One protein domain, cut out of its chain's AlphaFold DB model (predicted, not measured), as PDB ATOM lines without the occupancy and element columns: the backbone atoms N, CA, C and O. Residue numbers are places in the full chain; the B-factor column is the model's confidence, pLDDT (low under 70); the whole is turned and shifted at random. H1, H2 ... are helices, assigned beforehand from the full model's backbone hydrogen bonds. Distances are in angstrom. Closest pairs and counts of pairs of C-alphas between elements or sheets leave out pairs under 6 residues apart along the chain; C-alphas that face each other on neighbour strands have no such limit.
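Overview. This is residues 4 to 53 of the 53 residues of an uncharacterized protein of Methylorubrum rhodesianum (UniProt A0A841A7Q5). A loose, elongated model has one long helix, H2, running along much of its length, with the long link of residues 35 to 45 and the short H3 reaching on beyond its last residues; the short H1 folds back beside the first part of H2 without touching it, and H3 packs across the other end of H2, at residues 32 to 34. The printed part has 50 residues with three named helices, H1, H2, H3 in order, and no named strand: all helix. It is loose, with a radius of gyration of the C-alphas of 13.2 A and spans of 39 by 20 by 17 A.

Along the chain. H1, residues 4 to 12, begins at C-alpha 4 (147.467, 121.201, 99.194). H2, residues 18 to 34, is 23.9 A long. H3, residues 46 to 51, ends at C-alpha 51 (133.358, 107.952, 115.260).

Arrangement. H1 and H2 are near each other, with 7 pairs of C-alphas within 10 A. H2 touches H3 with residues 32 to 34 alone; the closest C-alphas, of Asn 33 and Pro 46, are 5.2 A apart. Their lines are only just about perpendicular, at 72 degrees. H1 and H3 are apart. In H1, H2 and H3 every O i to N i+4 pair is within hydrogen-bond range.

Size, cuts and confidence. The two C-alphas farthest apart, of Asp 16 and Arg 42, are 39.1 A apart. The printed part has no cut. The link from H1 to H2 is tight, that from H2 to H3 long. Mean pLDDT of the printed part is 77.3; 13 residues are under 70, among them 36 to 41.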
ATOM      1  N   THR A   4     146.056 120.873  99.444       68.94
ATOM      2  CA  THR A   4     147.467 121.201  99.194       68.94
ATOM      3  C   THR A   4     148.440 120.064  99.526       68.94
ATOM      4  O   THR A   4     149.398 119.846  98.793       68.94
ATOM      5  N   ILE A   5     148.201 119.311 100.606       67.38
ATOM      6  CA  ILE A   5     149.072 118.185 100.996       67.38
ATOM      7  C   ILE A   5     148.853 116.990 100.060       67.38
ATOM      8  O   ILE A   5     149.811 116.310  99.691       67.38
ATOM      9  N   LYS A   6     147.603 116.777  99.628       71.06
ATOM     10  CA  LYS A   6     147.256 115.766  98.621       71.06
ATOM     11  C   LYS A   6     147.942 116.066  97.284       71.06
ATOM     12  O   LYS A   6     148.596 115.196  96.724       71.06
ATOM     13  N   ASP A   7     147.848 117.304  96.805       69.38
ATOM     14  CA  ASP A   7     148.457 117.693  95.528       69.38
ATOM     15  C   ASP A   7     149.990 117.605  95.576       69.38
ATOM     16  O   ASP A   7     150.613 117.184  94.602       69.38
ATOM     17  N   ALA A   8     150.609 117.937  96.715       67.19
ATOM     18  CA  ALA A   8     152.055 117.816  96.896       67.19
ATOM     19  C   ALA A   8     152.542 116.355  96.896       67.19
ATOM     20  O   ALA A   8     153.596 116.068  96.339       67.19
ATOM     21  N   THR A   9     151.788 115.426  97.489       70.25
ATOM     22  CA  THR A   9     152.158 113.997  97.526       70.25
ATOM     23  C   THR A   9     151.910 113.300  96.192       70.25
ATOM     24  O   THR A   9     152.755 112.529  95.745       70.25
ATOM     25  N   VAL A  10     150.818 113.639  95.501       68.94
ATOM     26  CA  VAL A  10     150.522 113.116  94.157       68.94
ATOM     27  C   VAL A  10     151.518 113.628  93.113       68.94
ATOM     28  O   VAL A  10     151.936 112.858  92.261       68.94
ATOM     29  N   ARG A  11     151.940 114.900  93.172       68.06
ATOM     30  CA  ARG A  11     152.921 115.452  92.214       68.06
ATOM     31  C   ARG A  11     154.363 115.012  92.473       68.06
ATOM     32  O   ARG A  11     155.173 115.064  91.556       68.06
ATOM     33  N   ARG A  12     154.703 114.644  93.713       71.50
ATOM     34  CA  ARG A  12     156.083 114.312  94.108       71.50
ATOM     35  C   ARG A  12     156.455 112.852  93.852       71.50
ATOM     36  O   ARG A  12     157.639 112.571  93.707       71.50
ATOM     37  N   ASN A  13     155.475 111.955  93.782       69.19
ATOM     38  CA  ASN A  13     155.701 110.533  93.542       69.19
ATOM     39  C   ASN A  13     155.242 110.165  92.125       69.19
ATOM     40  O   ASN A  13     154.061 110.291  91.807       69.19
ATOM     41  N   HIS A  14     156.169 109.705  91.283       75.56
ATOM     42  CA  HIS A  14     155.820 109.024  90.038       75.56
ATOM     43  C   HIS A  14     155.434 107.580  90.374       75.56
ATOM     44  O   HIS A  14     156.175 106.904  91.087       75.56
ATOM     45  N   TYR A  15     154.280 107.124  89.892       80.62
ATOM     46  CA  TYR A  15     153.856 105.734  90.039       80.62
ATOM     47  C   TYR A  15     153.998 105.039  88.696       80.62
ATOM     48  O   TYR A  15     153.391 105.466  87.714       80.62
ATOM     49  N   ASP A  16     154.745 103.942  88.669       80.00
ATOM     50  CA  ASP A  16     154.922 103.147  87.454       80.00
ATOM     51  C   ASP A  16     153.714 102.230  87.214       80.00
ATOM     52  O   ASP A  16     153.463 101.781  86.098       80.00
ATOM     53  N   SER A  17     152.924 101.963  88.261       83.25
ATOM     54  CA  SER A  17     151.679 101.199  88.165       83.25
ATOM     55  C   SER A  17     150.598 101.681  89.132       83.25
ATOM     56  O   SER A  17     150.865 102.244  90.195       83.25
ATOM     57  N   HIS A  18     149.344 101.368  88.797       84.38
ATOM     58  CA  HIS A  18     148.197 101.616  89.677       84.38
ATOM     59  C   HIS A  18     148.305 100.890  91.025       84.38
ATOM     60  O   HIS A  18     147.813 101.394  92.031       84.38
ATOM     61  N   ALA A  19     148.973  99.734  91.067       87.00
ATOM     62  CA  ALA A  19     149.184  98.991  92.304       87.00
ATOM     63  C   ALA A  19     150.077  99.764  93.290       87.00
ATOM     64  O   ALA A  19     149.760  99.829  94.476       87.00
ATOM     65  N   GLN A  20     151.139 100.415  92.799       84.00
ATOM     66  CA  GLN A  20     151.996 101.271  93.629       84.00
ATOM     67  C   GLN A  20     151.234 102.482  94.174       84.00
ATOM     68  O   GLN A  20     151.381 102.821  95.349       84.00
ATOM     69  N   LEU A  21     150.381 103.101  93.351       83.38
ATOM     70  CA  LEU A  21     149.513 104.191  93.796       83.38
ATOM     71  C   LEU A  21     148.558 103.727  94.904       83.38
ATOM     72  O   LEU A  21     148.429 104.402  95.923       83.38
ATOM     73  N   HIS A  22     147.913 102.572  94.731       87.31
ATOM     74  CA  HIS A  22     146.984 102.024  95.722       87.31
ATOM     75  C   HIS A  22     147.662 101.712  97.057       87.31
ATOM     76  O   HIS A  22     147.129 102.086  98.103       87.31
ATOM     77  N   ALA A  23     148.834 101.074  97.026       87.88
ATOM     78  CA  ALA A  23     149.602 100.776  98.231       87.88
ATOM     79  C   ALA A  23     150.009 102.063  98.964       87.88
ATOM     80  O   ALA A  23     149.735 102.216 100.152       87.88
ATOM     81  N   HIS A  24     150.553 103.043  98.235       84.50
ATOM     82  CA  HIS A  24     150.959 104.315  98.827       84.50
ATOM     83  C   HIS A  24     149.783 105.090  99.434       84.50
ATOM     84  O   HIS A  24     149.900 105.658 100.520       84.50
ATOM     85  N   LEU A  25     148.630 105.111  98.754       84.25
ATOM     86  CA  LEU A  25     147.420 105.737  99.284       84.25
ATOM     87  C   LEU A  25     146.921 105.028 100.546       84.25
ATOM     88  O   LEU A  25     146.484 105.712 101.471       84.25
ATOM     89  N   ALA A  26     146.992 103.697 100.606       87.19
ATOM     90  CA  ALA A  26     146.601 102.936 101.788       87.19
ATOM     91  C   ALA A  26     147.488 103.278 102.994       87.19
ATOM     92  O   ALA A  26     146.959 103.631 104.050       87.19
ATOM     93  N   ASP A  27     148.811 103.282 102.813       85.38
ATOM     94  CA  ASP A  27     149.767 103.641 103.868       85.38
ATOM     95  C   ASP A  27     149.558 105.081 104.349       85.38
ATOM     96  O   ASP A  27     149.528 105.362 105.550       85.38
ATOM     97  N   PHE A  28     149.343 106.006 103.412       78.88
ATOM     98  CA  PHE A  28     149.118 107.411 103.735       78.88
ATOM     99  C   PHE A  28     147.797 107.633 104.481       78.88
ATOM    100  O   PHE A  28     147.747 108.396 105.449       78.88
ATOM    101  N   LEU A  29     146.718 106.970 104.054       84.69
ATOM    102  CA  LEU A  29     145.422 107.034 104.731       84.69
ATOM    103  C   LEU A  29     145.493 106.415 106.125       84.69
ATOM    104  O   LEU A  29     144.909 106.975 107.053       84.69
ATOM    105  N   ALA A  30     146.212 105.304 106.289       85.38
ATOM    106  CA  ALA A  30     146.408 104.682 107.589       85.38
ATOM    107  C   ALA A  30     147.162 105.626 108.538       85.38
ATOM    108  O   ALA A  30     146.684 105.904 109.639       85.38
ATOM    109  N   ALA A  31     148.275 106.201 108.081       83.19
ATOM    110  CA  ALA A  31     149.035 107.173 108.860       83.19
ATOM    111  C   ALA A  31     148.190 108.409 109.209       83.19
ATOM    112  O   ALA A  31     148.151 108.837 110.356       83.19
ATOM    113  N   TYR A  32     147.446 108.971 108.254       77.44
ATOM    114  CA  TYR A  32     146.624 110.153 108.516       77.44
ATOM    115  C   TYR A  32     145.485 109.883 109.507       77.44
ATOM    116  O   TYR A  32     145.221 110.711 110.377       77.44
ATOM    117  N   ASN A  33     144.785 108.757 109.359       82.06
ATOM    118  CA  ASN A  33     143.591 108.470 110.147       82.06
ATOM    119  C   ASN A  33     143.903 107.898 111.533       82.06
ATOM    120  O   ASN A  33     143.095 108.099 112.441       82.06
ATOM    121  N   PHE A  34     145.036 107.206 111.698       82.44
ATOM    122  CA  PHE A  34     145.343 106.444 112.912       82.44
ATOM    123  C   PHE A  34     146.635 106.866 113.628       82.44
ATOM    124  O   PHE A  34     146.780 106.552 114.810       82.44
ATOM    125  N   ASP A  35     147.561 107.589 112.989       79.25
ATOM    126  CA  ASP A  35     148.754 108.086 113.684       79.25
ATOM    127  C   ASP A  35     148.391 109.276 114.595       79.25
ATOM    128  O   ASP A  35     147.673 110.206 114.215       79.25
ATOM    129  N   ARG A  36     148.910 109.270 115.826       66.06
ATOM    130  CA  ARG A  36     148.649 110.294 116.854       66.06
ATOM    131  C   ARG A  36     149.503 111.555 116.666       66.06
ATOM    132  O   ARG A  36     149.346 112.515 117.421       66.06
ATOM    133  N   ARG A  37     150.429 111.564 115.699       65.25
ATOM    134  CA  ARG A  37     151.498 112.576 115.589       65.25
ATOM    135  C   ARG A  37     151.114 113.866 114.847       65.25
ATOM    136  O   ARG A  37     151.825 114.864 114.957       65.25
ATOM    137  N   LEU A  38     149.991 113.896 114.127       58.03
ATOM    138  CA  LEU A  38     149.511 115.077 113.395       58.03
ATOM    139  C   LEU A  38     148.416 115.790 114.194       58.03
ATOM    140  O   LEU A  38     147.278 115.343 114.192       58.03
ATOM    141  N   LYS A  39     148.781 116.891 114.876       54.62
ATOM    142  CA  LYS A  39     147.895 117.847 115.583       54.62
ATOM    143  C   LYS A  39     146.551 117.234 116.008       54.62
ATOM    144  O   LYS A  39     145.533 117.436 115.351       54.62
ATOM    145  N   THR A  40     146.567 116.489 117.111       60.09
ATOM    146  CA  THR A  40     145.389 115.801 117.647       60.09
ATOM    147  C   THR A  40     144.215 116.762 117.828       60.09
ATOM    148  O   THR A  40     144.326 117.753 118.559       60.09
ATOM    149  N   LEU A  41     143.071 116.449 117.220       66.06
ATOM    150  CA  LEU A  41     141.806 117.125 117.498       66.06
ATOM    151  C   LEU A  41     141.372 116.716 118.911       66.06
ATOM    152  O   LEU A  41     140.805 115.648 119.102       66.06
ATOM    153  N   ARG A  42     141.692 117.537 119.919       71.19
ATOM    154  CA  ARG A  42     141.363 117.263 121.336       71.19
ATOM    155  C   ARG A  42     141.930 115.930 121.866       71.19
ATOM    156  O   ARG A  42     141.294 115.259 122.669       71.19
ATOM    157  N   GLY A  43     143.121 115.539 121.411       76.69
ATOM    158  CA  GLY A  43     143.774 114.288 121.828       76.69
ATOM    159  C   GLY A  43     143.323 113.029 121.075       76.69
ATOM    160  O   GLY A  43     143.833 111.952 121.376       76.69
ATOM    161  N   LEU A  44     142.414 113.161 120.105       79.00
ATOM    162  CA  LEU A  44     141.891 112.065 119.289       79.00
ATOM    163  C   LEU A  44     142.558 112.018 117.913       79.00
ATOM    164  O   LEU A  44     142.962 113.058 117.369       79.00
ATOM    165  N   THR A  45     142.634 110.820 117.338       85.56
ATOM    166  CA  THR A  45     142.931 110.657 115.911       85.56
ATOM    167  C   THR A  45     141.757 111.169 115.066       85.56
ATOM    168  O   THR A  45     140.625 111.259 115.556       85.56
ATOM    169  N   PRO A  46     141.975 111.512 113.784       82.62
ATOM    170  CA  PRO A  46     140.879 111.919 112.908       82.62
ATOM    171  C   PRO A  46     139.754 110.882 112.817       82.62
ATOM    172  O   PRO A  46     138.585 111.264 112.816       82.62
ATOM    173  N   TYR A  47     140.086 109.588 112.797       85.50
ATOM    174  CA  TYR A  47     139.087 108.519 112.799       85.50
ATOM    175  C   TYR A  47     138.258 108.516 114.089       85.50
ATOM    176  O   TYR A  47     137.030 108.528 114.042       85.50
ATOM    177  N   GLU A  48     138.918 108.582 115.245       85.69
ATOM    178  CA  GLU A  48     138.246 108.616 116.547       85.69
ATOM    179  C   GLU A  48     137.346 109.844 116.708       85.69
ATOM    180  O   GLU A  48     136.277 109.748 117.307       85.69
ATOM    181  N   ALA A  49     137.764 110.997 116.182       84.75
ATOM    182  CA  ALA A  49     136.967 112.216 116.217       84.75
ATOM    183  C   ALA A  49     135.674 112.089 115.393       84.75
ATOM    184  O   ALA A  49     134.648 112.611 115.813       84.75
ATOM    185  N   ILE A  50     135.716 111.385 114.254       85.19
ATOM    186  CA  ILE A  50     134.533 111.119 113.420       85.19
ATOM    187  C   ILE A  50     133.620 110.088 114.086       85.19
ATOM    188  O   ILE A  50     132.416 110.295 114.134       85.19
ATOM    189  N   CYS A  51     134.167 108.997 114.625       87.69
ATOM    190  CA  CYS A  51     133.358 107.952 115.260       87.69
ATOM    191  C   CYS A  51     132.687 108.393 116.571       87.69
ATOM    192  O   CYS A  51     131.750 107.735 117.014       87.69
ATOM    193  N   LYS A  52     133.191 109.451 117.217       79.62
ATOM    194  CA  LYS A  52     132.622 110.019 118.451       79.62
ATOM    195  C   LYS A  52     131.670 111.199 118.213       79.62
ATOM    196  O   LYS A  52     131.108 111.685 119.193       79.62
ATOM    197  N   ALA A  53     131.565 111.693 116.978       72.00
ATOM    198  CA  ALA A  53     130.638 112.757 116.587       72.00
ATOM    199  C   ALA A  53     129.240 112.189 116.324       72.00
ATOM    200  O   ALA A  53     128.269 112.902 116.659       72.00
TER     201      ALA A  53